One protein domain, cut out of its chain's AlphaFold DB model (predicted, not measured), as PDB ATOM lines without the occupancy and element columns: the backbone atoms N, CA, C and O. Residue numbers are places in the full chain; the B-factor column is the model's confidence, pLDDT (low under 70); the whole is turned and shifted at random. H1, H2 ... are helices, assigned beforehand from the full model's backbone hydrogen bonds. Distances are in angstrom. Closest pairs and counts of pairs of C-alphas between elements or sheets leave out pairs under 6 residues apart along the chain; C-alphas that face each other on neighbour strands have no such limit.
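This is residues 2 to 42 and 201 to 278 of the 284 residues of an uncharacterized protein of Leptospira noguchii (UniProt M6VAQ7). Look for a long helical hairpin, H4 and H5, whose far turn sticks out at residues 250 to 257, while near its other end H3 packs on H4 and H2 packs on H3. H1 lies to one side, crosswise to H3, and the link after it loops out free at residues 16 to 22. The printed part has 119 residues with five named helices, H1 to H5 in order along the chain, and no named strand: the class is all helix. It is only just loose, close to compact, with a radius of gyration of the C-alphas of 16.6 A, and elongated, spanning 52 by 30 by 27 A.

Find C-alpha 2 at (49.339, -36.316, 52.927); from there H1 runs through residues 2 to 14, 19.0 A from first to last C-alpha. H2 follows at residues 25 to 37, 18.3 A long by the same measure. After the cut, look for H3 at residues 202 to 215, 20.4 A. H4, the longest helix, begins with C-alpha 224 at (63.831, -32.968, 33.017) and runs 37.9 A to residue 249. H5, residues 255 to 276, runs 32.6 A and ends with C-alpha 276 at (57.565, -20.851, 33.471).

Begin at H3, the hub, which touches three helices. With H2 it makes a shallow tilt of 26 degrees, opposite ways; their closest C-alphas, of Tyr 29 and Met 209, are 5.8 A apart. H3 and H4 form a helical hairpin at 30 degrees, with the C-alphas of Tyr 210 and Lys 228 closest at 6.2 A. H1 and H3 only just touch, with 3 pairs of C-alphas within 8 A, the closest being Ile 12 and Cys 211 at 7.5 A; they stand about perpendicular, at 79 degrees. H4 and H5 form a second helical hairpin at 8 degrees, but touch with residues 230 to 238 and 269 to 276 alone; the C-alphas of Leu 230 and Ile 276 come closest, at 6.8 A. H2 and H5 are close but not clearly touching, while H3 and H5 are apart. In the backbone, each O i to N i+4 pair is within hydrogen-bond range in H1 and H2; the counts are 9 of 10 in H3, 21 of 22 in H4 and 17 of 18 in H5.

The two C-alphas farthest apart, of Lys 219 and Ser 254, are 53.2 A apart. Residues 43 to 200 are not printed, and C-alphas 42 and 201 are 14.3 A apart across this cut. Of the links printed whole, H4 to H5 is tight, and H1 to H2 and H3 to H4 are short. In the last number column, the mean pLDDT of the printed part is 75.0; look for values under 70 at residues 2 to 21 and 239 to 269.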
ATOM      1  N   LYS A   2      50.166 -35.111  53.213       51.34
ATOM      2  CA  LYS A   2      49.339 -36.316  52.927       51.34
ATOM      3  C   LYS A   2      48.352 -36.174  51.746       51.34
ATOM      4  O   LYS A   2      48.215 -37.109  50.968       51.34
ATOM      5  N   ILE A   3      47.736 -35.003  51.557       49.59
ATOM      6  CA  ILE A   3      46.750 -34.749  50.478       49.59
ATOM      7  C   ILE A   3      47.395 -34.742  49.082       49.59
ATOM      8  O   ILE A   3      46.819 -35.245  48.127       49.59
ATOM      9  N   ILE A   4      48.624 -34.234  48.977       49.84
ATOM     10  CA  ILE A   4      49.369 -34.134  47.712       49.84
ATOM     11  C   ILE A   4      49.697 -35.523  47.157       49.84
ATOM     12  O   ILE A   4      49.452 -35.796  45.986       49.84
ATOM     13  N   LYS A   5      50.194 -36.425  48.016       55.28
ATOM     14  CA  LYS A   5      50.442 -37.822  47.640       55.28
ATOM     15  C   LYS A   5      49.146 -38.530  47.235       55.28
ATOM     16  O   LYS A   5      49.157 -39.268  46.262       55.28
ATOM     17  N   PHE A   6      48.036 -38.269  47.927       56.44
ATOM     18  CA  PHE A   6      46.736 -38.858  47.596       56.44
ATOM     19  C   PHE A   6      46.201 -38.394  46.230       56.44
ATOM     20  O   PHE A   6      45.762 -39.226  45.443       56.44
ATOM     21  N   LEU A   7      46.301 -37.097  45.910       55.81
ATOM     22  CA  LEU A   7      45.888 -36.551  44.610       55.81
ATOM     23  C   LEU A   7      46.736 -37.095  43.456       55.81
ATOM     24  O   LEU A   7      46.181 -37.484  42.434       55.81
ATOM     25  N   LEU A   8      48.059 -37.179  43.634       57.66
ATOM     26  CA  LEU A   8      48.967 -37.789  42.656       57.66
ATOM     27  C   LEU A   8      48.633 -39.265  42.418       57.66
ATOM     28  O   LEU A   8      48.532 -39.688  41.274       57.66
ATOM     29  N   ILE A   9      48.412 -40.033  43.488       59.19
ATOM     30  CA  ILE A   9      48.054 -41.452  43.390       59.19
ATOM     31  C   ILE A   9      46.711 -41.619  42.667       59.19
ATOM     32  O   ILE A   9      46.628 -42.386  41.713       59.19
ATOM     33  N   TYR A  10      45.678 -40.866  43.055       57.59
ATOM     34  CA  TYR A  10      44.359 -40.931  42.421       57.59
ATOM     35  C   TYR A  10      44.411 -40.570  40.928       57.59
ATOM     36  O   TYR A  10      43.830 -41.266  40.101       57.59
ATOM     37  N   PHE A  11      45.163 -39.528  40.576       58.56
ATOM     38  CA  PHE A  11      45.330 -39.073  39.197       58.56
ATOM     39  C   PHE A  11      46.060 -40.097  38.309       58.56
ATOM     40  O   PHE A  11      45.718 -40.258  37.139       58.56
ATOM     41  N   ILE A  12      47.037 -40.820  38.868       59.50
ATOM     42  CA  ILE A  12      47.747 -41.907  38.176       59.50
ATOM     43  C   ILE A  12      46.803 -43.087  37.894       59.50
ATOM     44  O   ILE A  12      46.856 -43.661  36.809       59.50
ATOM     45  N   PHE A  13      45.909 -43.427  38.829       53.75
ATOM     46  CA  PHE A  13      44.969 -44.543  38.662       53.75
ATOM     47  C   PHE A  13      43.848 -44.273  37.645       53.75
ATOM     48  O   PHE A  13      43.317 -45.222  37.073       53.75
ATOM     49  N   THR A  14      43.481 -43.011  37.394       52.94
ATOM     50  CA  THR A  14      42.427 -42.665  36.420       52.94
ATOM     51  C   THR A  14      42.933 -42.493  34.986       52.94
ATOM     52  O   THR A  14      42.121 -42.435  34.063       52.94
ATOM     53  N   SER A  15      44.252 -42.444  34.761       54.88
ATOM     54  CA  SER A  15      44.806 -42.442  33.403       54.88
ATOM     55  C   SER A  15      44.801 -43.859  32.823       54.88
ATOM     56  O   SER A  15      45.559 -44.717  33.267       54.88
ATOM     57  N   SER A  16      43.932 -44.119  31.846       52.91
ATOM     58  CA  SER A  16      43.812 -45.438  31.212       52.91
ATOM     59  C   SER A  16      44.892 -45.655  30.139       52.91
ATOM     60  O   SER A  16      44.974 -44.900  29.170       52.91
ATOM     61  N   GLU A  17      45.693 -46.717  30.290       50.94
ATOM     62  CA  GLU A  17      46.666 -47.222  29.294       50.94
ATOM     63  C   GLU A  17      46.033 -48.213  28.287       50.94
ATOM     64  O   GLU A  17      46.686 -49.140  27.814       50.94
ATOM     65  N   LEU A  18      44.743 -48.082  27.957       39.81
ATOM     66  CA  LEU A  18      44.038 -49.096  27.162       39.81
ATOM     67  C   LEU A  18      43.749 -48.648  25.713       39.81
ATOM     68  O   LEU A  18      42.754 -47.978  25.446       39.81
ATOM     69  N   ILE A  19      44.589 -49.191  24.813       38.12
ATOM     70  CA  ILE A  19      44.371 -49.572  23.395       38.12
ATOM     71  C   ILE A  19      44.893 -48.606  22.292       38.12
ATOM     72  O   ILE A  19      44.248 -47.646  21.882       38.12
ATOM     73  N   SER A  20      46.078 -48.973  21.777       44.19
ATOM     74  CA  SER A  20      46.653 -48.948  20.405       44.19
ATOM     75  C   SER A  20      46.445 -47.796  19.397       44.19
ATOM     76  O   SER A  20      46.829 -47.974  18.245       44.19
ATOM     77  N   ASN A  21      45.944 -46.620  19.778       53.72
ATOM     78  CA  ASN A  21      46.041 -45.377  18.973       53.72
ATOM     79  C   ASN A  21      46.571 -44.190  19.802       53.72
ATOM     80  O   ASN A  21      46.331 -43.021  19.487       53.72
ATOM     81  N   ASP A  22      47.250 -44.497  20.902       71.81
ATOM     82  CA  ASP A  22      47.659 -43.506  21.884       71.81
ATOM     83  C   ASP A  22      48.885 -42.717  21.414       71.81
ATOM     84  O   ASP A  22      49.840 -43.273  20.870       71.81
ATOM     85  N   LEU A  23      48.834 -41.398  21.627       83.19
ATOM     86  CA  LEU A  23      49.990 -40.507  21.526       83.19
ATOM     87  C   LEU A  23      51.170 -41.100  22.296       83.19
ATOM     88  O   LEU A  23      50.999 -41.607  23.409       83.19
ATOM     89  N   SER A  24      52.380 -40.965  21.757       91.25
ATOM     90  CA  SER A  24      53.561 -41.153  22.592       91.25
ATOM     91  C   SER A  24      53.534 -40.137  23.737       91.25
ATOM     92  O   SER A  24      53.050 -39.013  23.583       91.25
ATOM     93  N   LEU A  25      54.104 -40.497  24.890       91.62
ATOM     94  CA  LEU A  25      54.185 -39.589  26.041       91.62
ATOM     95  C   LEU A  25      54.837 -38.243  25.675       91.62
ATOM     96  O   LEU A  25      54.473 -37.205  26.219       91.62
ATOM     97  N   LEU A  26      55.780 -38.254  24.728       91.81
ATOM     98  CA  LEU A  26      56.425 -37.044  24.241       91.81
ATOM     99  C   LEU A  26      55.478 -36.161  23.414       91.81
ATOM    100  O   LEU A  26      55.478 -34.943  23.582       91.81
ATOM    101  N   GLU A  27      54.680 -36.744  22.519       93.56
ATOM    102  CA  GLU A  27      53.677 -35.991  21.756       93.56
ATOM    103  C   GLU A  27      52.586 -35.450  22.673       93.56
ATOM    104  O   GLU A  27      52.189 -34.294  22.544       93.56
ATOM    105  N   GLU A  28      52.167 -36.246  23.656       94.69
ATOM    106  CA  GLU A  28      51.222 -35.805  24.669       94.69
ATOM    107  C   GLU A  28      51.759 -34.588  25.436       94.69
ATOM    108  O   GLU A  28      51.075 -33.575  25.546       94.69
ATOM    109  N   TYR A  29      53.017 -34.633  25.887       95.00
ATOM    110  CA  TYR A  29      53.666 -33.507  26.561       95.00
ATOM    111  C   TYR A  29      53.671 -32.228  25.709       95.00
ATOM    112  O   TYR A  29      53.396 -31.142  26.219       95.00
ATOM    113  N   LYS A  30      53.942 -32.356  24.402       94.88
ATOM    114  CA  LYS A  30      53.922 -31.228  23.456       94.88
ATOM    115  C   LYS A  30      52.526 -30.620  23.328       94.88
ATOM    116  O   LYS A  30      52.398 -29.400  23.364       94.88
ATOM    117  N   LEU A  31      51.484 -31.443  23.208       96.06
ATOM    118  CA  LEU A  31      50.103 -30.959  23.108       96.06
ATOM    119  C   LEU A  31      49.641 -30.270  24.398       96.06
ATOM    120  O   LEU A  31      49.015 -29.216  24.339       96.06
ATOM    121  N   LEU A  32      50.009 -30.804  25.564       96.00
ATOM    122  CA  LEU A  32      49.699 -30.183  26.856       96.00
ATOM    123  C   LEU A  32      50.423 -28.842  27.042       96.00
ATOM    124  O   LEU A  32      49.865 -27.911  27.619       96.00
ATOM    125  N   HIS A  33      51.644 -28.706  26.516       95.75
ATOM    126  CA  HIS A  33      52.333 -27.415  26.481       95.75
ATOM    127  C   HIS A  33      51.598 -26.394  25.602       95.75
ATOM    128  O   HIS A  33      51.444 -25.240  26.010       95.75
ATOM    129  N   ILE A  34      51.089 -26.815  24.436       95.88
ATOM    130  CA  ILE A  34      50.243 -25.965  23.580       95.88
ATOM    131  C   ILE A  34      48.983 -25.540  24.338       95.88
ATOM    132  O   ILE A  34      48.630 -24.362  24.291       95.88
ATOM    133  N   ASP A  35      48.347 -26.452  25.080       97.00
ATOM    134  CA  ASP A  35      47.186 -26.125  25.910       97.00
ATOM    135  C   ASP A  35      47.516 -25.026  26.925       97.00
ATOM    136  O   ASP A  35      46.883 -23.968  26.904       97.00
ATOM    137  N   LEU A  36      48.552 -25.213  27.753       95.56
ATOM    138  CA  LEU A  36      48.942 -24.207  28.748       95.56
ATOM    139  C   LEU A  36      49.346 -22.871  28.111       95.56
ATOM    140  O   LEU A  36      49.008 -21.815  28.641       95.56
ATOM    141  N   SER A  37      49.999 -22.906  26.946       95.38
ATOM    142  CA  SER A  37      50.369 -21.704  26.187       95.38
ATOM    143  C   SER A  37      49.163 -20.898  25.701       95.38
ATOM    144  O   SER A  37      49.307 -19.737  25.331       95.38
ATOM    145  N   ASN A  38      47.971 -21.495  25.715       95.56
ATOM    146  CA  ASN A  38      46.726 -20.880  25.281       95.56
ATOM    147  C   ASN A  38      45.717 -20.711  26.416       95.56
ATOM    148  O   ASN A  38      44.526 -20.533  26.166       95.56
ATOM    149  N   VAL A  39      46.165 -20.713  27.671       93.19
ATOM    150  CA  VAL A  39      45.288 -20.540  28.838       93.19
ATOM    151  C   VAL A  39      44.486 -19.227  28.813       93.19
ATOM    152  O   VAL A  39      43.344 -19.201  29.260       93.19
ATOM    153  N   ARG A  40      45.039 -18.151  28.230       91.38
ATOM    154  CA  ARG A  40      44.362 -16.846  28.066       91.38
ATOM    155  C   ARG A  40      43.713 -16.640  26.695       91.38
ATOM    156  O   ARG A  40      43.130 -15.587  26.435       91.38
ATOM    157  N   THR A  41      43.808 -17.620  25.804       94.19
ATOM    158  CA  THR A  41      43.309 -17.496  24.436       94.19
ATOM    159  C   THR A  41      41.802 -17.735  24.412       94.19
ATOM    160  O   THR A  41      41.335 -18.869  24.492       94.19
ATOM    161  N   SER A  42      41.015 -16.665  24.286       93.56
ATOM    162  CA  SER A  42      39.556 -16.780  24.223       93.56
ATOM    163  C   SER A  42      39.109 -17.718  23.095       93.56
ATOM    164  O   SER A  42      39.547 -17.596  21.952       93.56
ATOM    165  N   GLY A 201      41.258 -27.535  32.440       89.56
ATOM    166  CA  GLY A 201      41.731 -27.225  33.782       89.56
ATOM    167  C   GLY A 201      43.258 -27.170  33.853       89.56
ATOM    168  O   GLY A 201      43.929 -28.184  33.673       89.56
ATOM    169  N   VAL A 202      43.812 -25.996  34.175       90.12
ATOM    170  CA  VAL A 202      45.270 -25.766  34.282       90.12
ATOM    171  C   VAL A 202      45.949 -26.784  35.202       90.12
ATOM    172  O   VAL A 202      46.969 -27.367  34.846       90.12
ATOM    173  N   LEU A 203      45.363 -27.041  36.375       87.12
ATOM    174  CA  LEU A 203      45.926 -27.973  37.353       87.12
ATOM    175  C   LEU A 203      45.987 -29.407  36.808       87.12
ATOM    176  O   LEU A 203      46.980 -30.095  37.016       87.12
ATOM    177  N   GLN A 204      44.942 -29.859  36.117       89.06
ATOM    178  CA  GLN A 204      44.878 -31.195  35.530       89.06
ATOM    179  C   GLN A 204      45.941 -31.362  34.440       89.06
ATOM    180  O   GLN A 204      46.661 -32.358  34.433       89.06
ATOM    181  N   VAL A 205      46.096 -30.354  33.579       93.44
ATOM    182  CA  VAL A 205      47.117 -30.351  32.525       93.44
ATOM    183  C   VAL A 205      48.528 -30.366  33.123       93.44
ATOM    184  O   VAL A 205      49.341 -31.208  32.737       93.44
ATOM    185  N   LEU A 206      48.812 -29.527  34.127       92.31
ATOM    186  CA  LEU A 206      50.105 -29.515  34.827       92.31
ATOM    187  C   LEU A 206      50.412 -30.853  35.511       92.31
ATOM    188  O   LEU A 206      51.529 -31.360  35.397       92.31
ATOM    189  N   LEU A 207      49.431 -31.459  36.188       89.88
ATOM    190  CA  LEU A 207      49.589 -32.779  36.807       89.88
ATOM    191  C   LEU A 207      49.881 -33.854  35.759       89.88
ATOM    192  O   LEU A 207      50.762 -34.688  35.974       89.88
ATOM    193  N   ARG A 208      49.203 -33.817  34.604       92.81
ATOM    194  CA  ARG A 208      49.476 -34.759  33.516       92.81
ATOM    195  C   ARG A 208      50.877 -34.583  32.952       92.81
ATOM    196  O   ARG A 208      51.593 -35.575  32.821       92.81
ATOM    197  N   MET A 209      51.298 -33.345  32.698       93.81
ATOM    198  CA  MET A 209      52.666 -33.047  32.269       93.81
ATOM    199  C   MET A 209      53.695 -33.552  33.283       93.81
ATOM    200  O   MET A 209      54.666 -34.197  32.896       93.81
ATOM    201  N   TYR A 210      53.465 -33.337  34.581       92.81
ATOM    202  CA  TYR A 210      54.341 -33.843  35.636       92.81
ATOM    203  C   TYR A 210      54.427 -35.376  35.631       92.81
ATOM    204  O   TYR A 210      55.525 -35.932  35.647       92.81
ATOM    205  N   CYS A 211      53.292 -36.078  35.539       89.56
ATOM    206  CA  CYS A 211      53.259 -37.540  35.441       89.56
ATOM    207  C   CYS A 211      54.020 -38.067  34.216       89.56
ATOM    208  O   CYS A 211      54.696 -39.089  34.313       89.56
ATOM    209  N   ILE A 212      53.941 -37.367  33.083       91.56
ATOM    210  CA  ILE A 212      54.716 -37.701  31.885       91.56
ATOM    211  C   ILE A 212      56.220 -37.537  32.147       91.56
ATOM    212  O   ILE A 212      56.990 -38.449  31.851       91.56
ATOM    213  N   LEU A 213      56.647 -36.429  32.764       91.06
ATOM    214  CA  LEU A 213      58.059 -36.198  33.096       91.06
ATOM    215  C   LEU A 213      58.623 -37.244  34.069       91.06
ATOM    216  O   LEU A 213      59.816 -37.525  34.031       91.06
ATOM    217  N   LEU A 214      57.799 -37.840  34.937       88.81
ATOM    218  CA  LEU A 214      58.231 -38.954  35.792       88.81
ATOM    219  C   LEU A 214      58.532 -40.240  35.006       88.81
ATOM    220  O   LEU A 214      59.302 -41.066  35.489       88.81
ATOM    221  N   LYS A 215      57.917 -40.421  33.830       90.00
ATOM    222  CA  LYS A 215      58.085 -41.604  32.971       90.00
ATOM    223  C   LYS A 215      59.166 -41.420  31.898       90.00
ATOM    224  O   LYS A 215      59.753 -42.404  31.458       90.00
ATOM    225  N   LEU A 216      59.397 -40.189  31.446       88.88
ATOM    226  CA  LEU A 216      60.398 -39.867  30.427       88.88
ATOM    227  C   LEU A 216      61.805 -39.726  31.026       88.88
ATOM    228  O   LEU A 216      61.979 -39.603  32.237       88.88
ATOM    229  N   ASN A 217      62.820 -39.741  30.160       88.19
ATOM    230  CA  ASN A 217      64.219 -39.551  30.543       88.19
ATOM    231  C   ASN A 217      64.854 -38.319  29.876       88.19
ATOM    232  O   ASN A 217      64.301 -37.741  28.940       88.19
ATOM    233  N   GLU A 218      66.058 -37.969  30.331       88.25
ATOM    234  CA  GLU A 218      66.818 -36.791  29.889       88.25
ATOM    235  C   GLU A 218      67.135 -36.785  28.382       88.25
ATOM    236  O   GLU A 218      67.233 -35.727  27.771       88.25
ATOM    237  N   LYS A 219      67.248 -37.964  27.744       87.25
ATOM    238  CA  LYS A 219      67.455 -38.059  26.286       87.25
ATOM    239  C   LYS A 219      66.199 -37.685  25.504       87.25
ATOM    240  O   LYS A 219      66.296 -37.289  24.348       87.25
ATOM    241  N   GLN A 220      65.024 -37.876  26.102       88.19
ATOM    242  CA  GLN A 220      63.742 -37.561  25.480       88.19
ATOM    243  C   GLN A 220      63.316 -36.124  25.763       88.19
ATOM    244  O   GLN A 220      62.710 -35.514  24.893       88.19
ATOM    245  N   ILE A 221      63.598 -35.595  26.959       87.19
ATOM    246  CA  ILE A 221      63.315 -34.209  27.344       87.19
ATOM    247  C   ILE A 221      64.520 -33.669  28.126       87.19
ATOM    248  O   ILE A 221      64.709 -34.080  29.269       87.19
ATOM    249  N   PRO A 222      65.283 -32.716  27.563       88.94
ATOM    250  CA  PRO A 222      66.382 -32.075  28.276       88.94
ATOM    251  C   PRO A 222      65.903 -31.280  29.496       88.94
ATOM    252  O   PRO A 222      64.813 -30.690  29.480       88.94
ATOM    253  N   ASN A 223      66.762 -31.214  30.513       91.25
ATOM    254  CA  ASN A 223      66.563 -30.557  31.800       91.25
ATOM    255  C   ASN A 223      65.318 -31.071  32.540       91.25
ATOM    256  O   ASN A 223      64.534 -30.282  33.078       91.25
ATOM    257  N   ILE A 224      65.098 -32.391  32.552       92.00
ATOM    258  CA  ILE A 224      63.831 -32.968  33.017       92.00
ATOM    259  C   ILE A 224      63.565 -32.672  34.496       92.00
ATOM    260  O   ILE A 224      62.435 -32.360  34.868       92.00
ATOM    261  N   GLU A 225      64.603 -32.705  35.334       93.06
ATOM    262  CA  GLU A 225      64.490 -32.423  36.770       93.06
ATOM    263  C   GLU A 225      64.149 -30.955  37.036       93.06
ATOM    264  O   GLU A 225      63.283 -30.653  37.855       93.06
ATOM    265  N   PHE A 226      64.743 -30.035  36.273       92.88
ATOM    266  CA  PHE A 226      64.398 -28.618  36.354       92.88
ATOM    267  C   PHE A 226      62.931 -28.379  35.971       92.88
ATOM    268  O   PHE A 226      62.192 -27.717  36.700       92.88
ATOM    269  N   LYS A 227      62.466 -28.995  34.876       93.94
ATOM    270  CA  LYS A 227      61.063 -28.912  34.435       93.94
ATOM    271  C   LYS A 227      60.096 -29.487  35.471       93.94
ATOM    272  O   LYS A 227      59.047 -28.891  35.718       93.94
ATOM    273  N   LYS A 228      60.447 -30.611  36.111       92.88
ATOM    274  CA  LYS A 228      59.666 -31.199  37.214       92.88
ATOM    275  C   LYS A 228      59.524 -30.220  38.376       92.88
ATOM    276  O   LYS A 228      58.407 -30.027  38.851       92.88
ATOM    277  N   GLU A 229      60.613 -29.590  38.816       93.00
ATOM    278  CA  GLU A 229      60.576 -28.645  39.940       93.00
ATOM    279  C   GLU A 229      59.810 -27.354  39.615       93.00
ATOM    280  O   GLU A 229      59.078 -26.861  40.477       93.00
ATOM    281  N   LEU A 230      59.872 -26.851  38.375       92.25
ATOM    282  CA  LEU A 230      59.041 -25.720  37.939       92.25
ATOM    283  C   LEU A 230      57.546 -26.052  37.998       92.25
ATOM    284  O   LEU A 230      56.773 -25.330  38.630       92.25
ATOM    285  N   ILE A 231      57.136 -27.176  37.397       90.62
ATOM    286  CA  ILE A 231      55.727 -27.607  37.407       90.62
ATOM    287  C   ILE A 231      55.249 -27.869  38.839       90.62
ATOM    288  O   ILE A 231      54.132 -27.508  39.206       90.62
ATOM    289  N   LYS A 232      56.093 -28.479  39.672       88.00
ATOM    290  CA  LYS A 232      55.785 -28.760  41.075       88.00
ATOM    291  C   LYS A 232      55.628 -27.481  41.897       88.00
ATOM    292  O   LYS A 232      54.702 -27.405  42.701       88.00
ATOM    293  N   THR A 233      56.487 -26.487  41.691       87.19
ATOM    294  CA  THR A 233      56.355 -25.168  42.329       87.19
ATOM    295  C   THR A 233      55.012 -24.536  41.980       87.19
ATOM    296  O   THR A 233      54.294 -24.100  42.882       87.19
ATOM    297  N   GLU A 234      54.616 -24.587  40.706       85.06
ATOM    298  CA  GLU A 234      53.332 -24.031  40.274       85.06
ATOM    299  C   GLU A 234      52.135 -24.783  40.865       85.06
ATOM    300  O   GLU A 234      51.196 -24.187  41.394       85.06
ATOM    301  N   PHE A 235      52.176 -26.116  40.859       81.38
ATOM    302  CA  PHE A 235      51.129 -26.923  41.483       81.38
ATOM    303  C   PHE A 235      50.966 -26.584  42.982       81.38
ATOM    304  O   PHE A 235      49.834 -26.488  43.467       81.38
ATOM    305  N   ILE A 236      52.071 -26.393  43.718       78.81
ATOM    306  CA  ILE A 236      52.048 -26.022  45.142       78.81
ATOM    307  C   ILE A 236      51.434 -24.630  45.323       78.81
ATOM    308  O   ILE A 236      50.596 -24.463  46.211       78.81
ATOM    309  N   SER A 237      51.807 -23.669  44.475       79.81
ATOM    310  CA  SER A 237      51.240 -22.314  44.456       79.81
ATOM    311  C   SER A 237      49.713 -22.360  44.303       79.81
ATOM    312  O   SER A 237      48.973 -21.948  45.201       79.81
ATOM    313  N   ILE A 238      49.225 -23.035  43.255       74.19
ATOM    314  CA  ILE A 238      47.789 -23.199  42.980       74.19
ATOM    315  C   ILE A 238      47.057 -23.875  44.154       74.19
ATOM    316  O   ILE A 238      45.925 -23.507  44.491       74.19
ATOM    317  N   ALA A 239      47.666 -24.892  44.774       68.81
ATOM    318  CA  ALA A 239      47.067 -25.622  45.889       68.81
ATOM    319  C   ALA A 239      46.982 -24.779  47.174       68.81
ATOM    320  O   ALA A 239      45.982 -24.864  47.893       68.81
ATOM    321  N   ASN A 240      48.001 -23.967  47.457       69.94
ATOM    322  CA  ASN A 240      48.034 -23.094  48.628       69.94
ATOM    323  C   ASN A 240      47.015 -21.956  48.509       69.94
ATOM    324  O   ASN A 240      46.267 -21.711  49.456       69.94
ATOM    325  N   ASP A 241      46.881 -21.350  47.331       65.75
ATOM    326  CA  ASP A 241      45.910 -20.277  47.116       65.75
ATOM    327  C   ASP A 241      44.457 -20.757  47.234       65.75
ATOM    328  O   ASP A 241      43.587 -20.021  47.697       65.75
ATOM    329  N   LYS A 242      44.152 -21.996  46.815       58.94
ATOM    330  CA  LYS A 242      42.806 -22.574  46.998       58.94
ATOM    331  C   LYS A 242      42.438 -22.707  48.476       58.94
ATOM    332  O   LYS A 242      41.264 -22.571  48.818       58.94
ATOM    333  N   ASN A 243      43.420 -22.946  49.344       56.19
ATOM    334  CA  ASN A 243      43.204 -22.968  50.790       56.19
ATOM    335  C   ASN A 243      43.020 -21.551  51.354       56.19
ATOM    336  O   ASN A 243      42.187 -21.374  52.239       56.19
ATOM    337  N   PHE A 244      43.731 -20.558  50.810       51.44
ATOM    338  CA  PHE A 244      43.593 -19.150  51.194       51.44
ATOM    339  C   PHE A 244      42.207 -18.584  50.834       51.44
ATOM    340  O   PHE A 244      41.490 -18.113  51.713       51.44
ATOM    341  N   LEU A 245      41.756 -18.759  49.585       52.88
ATOM    342  CA  LEU A 245      40.419 -18.338  49.133       52.88
ATOM    343  C   LEU A 245      39.288 -19.015  49.918       52.88
ATOM    344  O   LEU A 245      38.286 -18.382  50.237       52.88
ATOM    345  N   LYS A 246      39.441 -20.299  50.266       54.81
ATOM    346  CA  LYS A 246      38.449 -21.011  51.084       54.81
ATOM    347  C   LYS A 246      38.345 -20.426  52.498       54.81
ATOM    348  O   LYS A 246      37.252 -20.424  53.054       54.81
ATOM    349  N   ALA A 247      39.449 -19.944  53.068       51.41
ATOM    350  CA  ALA A 247      39.463 -19.307  54.381       51.41
ATOM    351  C   ALA A 247      38.868 -17.888  54.343       51.41
ATOM    352  O   ALA A 247      38.120 -17.527  55.245       51.41
ATOM    353  N   GLU A 248      39.141 -17.126  53.282       51.31
ATOM    354  CA  GLU A 248      38.686 -15.740  53.124       51.31
ATOM    355  C   GLU A 248      37.190 -15.637  52.766       51.31
ATOM    356  O   GLU A 248      36.483 -14.787  53.296       51.31
ATOM    357  N   ILE A 249      36.650 -16.553  51.950       53.19
ATOM    358  CA  ILE A 249      35.209 -16.595  51.610       53.19
ATOM    359  C   ILE A 249      34.345 -16.977  52.822       53.19
ATOM    360  O   ILE A 249      33.201 -16.540  52.939       53.19
ATOM    361  N   LEU A 250      34.888 -17.767  53.753       51.75
ATOM    362  CA  LEU A 250      34.234 -18.061  55.033       51.75
ATOM    363  C   LEU A 250      34.198 -16.837  55.970       51.75
ATOM    364  O   LEU A 250      33.444 -16.840  56.940       51.75
ATOM    365  N   SER A 251      34.959 -15.783  55.664       48.78
ATOM    366  CA  SER A 251      34.964 -14.507  56.374       48.78
ATOM    367  C   SER A 251      34.448 -13.373  55.477       48.78
ATOM    368  O   SER A 251      35.229 -12.644  54.885       48.78
ATOM    369  N   TYR A 252      33.121 -13.204  55.429       52.88
ATOM    370  CA  TYR A 252      32.415 -11.960  55.065       52.88
ATOM    371  C   TYR A 252      32.831 -11.229  53.772       52.88
ATOM    372  O   TYR A 252      33.730 -10.412  53.854       52.88
ATOM    373  N   TYR A 253      32.062 -11.306  52.669       50.03
ATOM    374  CA  TYR A 253      31.913 -10.188  51.703       50.03
ATOM    375  C   TYR A 253      30.652 -10.308  50.823       50.03
ATOM    376  O   TYR A 253      30.074 -11.381  50.689       50.03
ATOM    377  N   SER A 254      30.232  -9.177  50.241       54.22
ATOM    378  CA  SER A 254      29.191  -9.069  49.210       54.22
ATOM    379  C   SER A 254      29.728  -9.375  47.802       54.22
ATOM    380  O   SER A 254      30.909  -9.155  47.515       54.22
ATOM    381  N   ASP A 255      28.839  -9.823  46.911       52.72
ATOM    382  CA  ASP A 255      29.149 -10.439  45.608       52.72
ATOM    383  C   ASP A 255      30.080  -9.620  44.680       52.72
ATOM    384  O   ASP A 255      30.962 -10.185  44.037       52.72
ATOM    385  N   GLU A 256      29.991  -8.283  44.650       51.16
ATOM    386  CA  GLU A 256      30.839  -7.448  43.769       51.16
ATOM    387  C   GLU A 256      32.315  -7.355  44.197       51.16
ATOM    388  O   GLU A 256      33.206  -7.184  43.357       51.16
ATOM    389  N   LYS A 257      32.608  -7.423  45.503       53.94
ATOM    390  CA  LYS A 257      34.003  -7.430  45.983       53.94
ATOM    391  C   LYS A 257      34.655  -8.781  45.726       53.94
ATOM    392  O   LYS A 257      35.847  -8.832  45.428       53.94
ATOM    393  N   ILE A 258      33.855  -9.839  45.792       53.69
ATOM    394  CA  ILE A 258      34.272 -11.210  45.543       53.69
ATOM    395  C   ILE A 258      34.771 -11.355  44.095       53.69
ATOM    396  O   ILE A 258      35.897 -11.810  43.897       53.69
ATOM    397  N   GLU A 259      34.026 -10.872  43.092       52.53
ATOM    398  CA  GLU A 259      34.447 -10.946  41.677       52.53
ATOM    399  C   GLU A 259      35.804 -10.273  41.402       52.53
ATOM    400  O   GLU A 259      36.664 -10.859  40.747       52.53
ATOM    401  N   LYS A 260      36.044  -9.070  41.947       55.59
ATOM    402  CA  LYS A 260      37.320  -8.351  41.752       55.59
ATOM    403  C   LYS A 260      38.514  -9.061  42.394       55.59
ATOM    404  O   LYS A 260      39.619  -9.005  41.855       55.59
ATOM    405  N   ILE A 261      38.309  -9.699  43.546       56.16
ATOM    406  CA  ILE A 261      39.352 -10.473  44.233       56.16
ATOM    407  C   ILE A 261      39.667 -11.745  43.439       56.16
ATOM    408  O   ILE A 261      40.839 -12.062  43.230       56.16
ATOM    409  N   PHE A 262      38.640 -12.438  42.936       54.16
ATOM    410  CA  PHE A 262      38.818 -13.605  42.074       54.16
ATOM    411  C   PHE A 262      39.576 -13.265  40.788       54.16
ATOM    412  O   PHE A 262      40.536 -13.961  40.463       54.16
ATOM    413  N   ASP A 263      39.221 -12.164  40.122       58.66
ATOM    414  CA  ASP A 263      39.906 -11.697  38.913       58.66
ATOM    415  C   ASP A 263      41.383 -11.361  39.158       58.66
ATOM    416  O   ASP A 263      42.250 -11.722  38.361       58.66
ATOM    417  N   ASN A 264      41.702 -10.683  40.263       58.75
ATOM    418  CA  ASN A 264      43.088 -10.341  40.593       58.75
ATOM    419  C   ASN A 264      43.930 -11.584  40.917       58.75
ATOM    420  O   ASN A 264      45.060 -11.696  40.439       58.75
ATOM    421  N   ASN A 265      43.378 -12.536  41.671       60.62
ATOM    422  CA  ASN A 265      44.082 -13.767  42.034       60.62
ATOM    423  C   ASN A 265      44.248 -14.718  40.838       60.62
ATOM    424  O   ASN A 265      45.299 -15.336  40.678       60.62
ATOM    425  N   GLU A 266      43.246 -14.822  39.961       65.12
ATOM    426  CA  GLU A 266      43.363 -15.585  38.714       65.12
ATOM    427  C   GLU A 266      44.443 -14.985  37.801       65.12
ATOM    428  O   GLU A 266      45.281 -15.712  37.268       65.12
ATOM    429  N   ASN A 267      44.508 -13.654  37.701       66.69
ATOM    430  CA  ASN A 267      45.542 -12.974  36.924       66.69
ATOM    431  C   ASN A 267      46.959 -13.198  37.466       66.69
ATOM    432  O   ASN A 267      47.874 -13.403  36.666       66.69
ATOM    433  N   GLN A 268      47.149 -13.194  38.789       66.38
ATOM    434  CA  GLN A 268      48.449 -13.473  39.410       66.38
ATOM    435  C   GLN A 268      48.903 -14.920  39.189       66.38
ATOM    436  O   GLN A 268      50.059 -15.140  38.830       66.38
ATOM    437  N   ARG A 269      47.998 -15.900  39.320       69.00
ATOM    438  CA  ARG A 269      48.307 -17.314  39.025       69.00
ATOM    439  C   ARG A 269      48.780 -17.502  37.590       69.00
ATOM    440  O   ARG A 269      49.820 -18.100  37.340       69.00
ATOM    441  N   LEU A 270      48.038 -16.933  36.643       78.38
ATOM    442  CA  LEU A 270      48.385 -17.026  35.230       78.38
ATOM    443  C   LEU A 270      49.728 -16.355  34.912       78.38
ATOM    444  O   LEU A 270      50.420 -16.813  34.011       78.38
ATOM    445  N   PHE A 271      50.134 -15.329  35.667       80.19
ATOM    446  CA  PHE A 271      51.430 -14.678  35.476       80.19
ATOM    447  C   PHE A 271      52.611 -15.605  35.799       80.19
ATOM    448  O   PHE A 271      53.579 -15.658  35.038       80.19
ATOM    449  N   PHE A 272      52.547 -16.367  36.899       81.12
ATOM    450  CA  PHE A 272      53.611 -17.328  37.205       81.12
ATOM    451  C   PHE A 272      53.655 -18.444  36.161       81.12
ATOM    452  O   PHE A 272      54.733 -18.737  35.640       81.12
ATOM    453  N   LEU A 273      52.497 -19.006  35.796       86.12
ATOM    454  CA  LEU A 273      52.403 -19.990  34.720       86.12
ATOM    455  C   LEU A 273      53.080 -19.478  33.437       86.12
ATOM    456  O   LEU A 273      53.944 -20.154  32.884       86.12
ATOM    457  N   GLU A 274      52.753 -18.260  33.001       87.00
ATOM    458  CA  GLU A 274      53.357 -17.622  31.825       87.00
ATOM    459  C   GLU A 274      54.877 -17.475  31.936       87.00
ATOM    460  O   GLU A 274      55.587 -17.674  30.950       87.00
ATOM    461  N   SER A 275      55.391 -17.190  33.135       87.56
ATOM    462  CA  SER A 275      56.830 -17.065  33.375       87.56
ATOM    463  C   SER A 275      57.584 -18.393  33.245       87.56
ATOM    464  O   SER A 275      58.740 -18.395  32.822       87.56
ATOM    465  N   ILE A 276      56.938 -19.524  33.557       89.44
ATOM    466  CA  ILE A 276      57.565 -20.851  33.471       89.44
ATOM    467  C   ILE A 276      57.362 -21.525  32.110       89.44
ATOM    468  O   ILE A 276      58.133 -22.422  31.766       89.44
ATOM    469  N   LEU A 277      56.363 -21.103  31.322       91.56
ATOM    470  CA  LEU A 277      56.005 -21.724  30.039       91.56
ATOM    471  C   LEU A 277      57.171 -21.896  29.055       91.56
ATOM    472  O   LEU A 277      57.259 -22.977  28.460       91.56
ATOM    473  N   PRO A 278      58.068 -20.907  28.868       91.75
ATOM    474  CA  PRO A 278      59.231 -21.076  28.002       91.75
ATOM    475  C   PRO A 278      60.151 -22.206  28.470       91.75
ATOM    476  O   PRO A 278      60.676 -22.944  27.651       91.75
TER     477      PRO A 278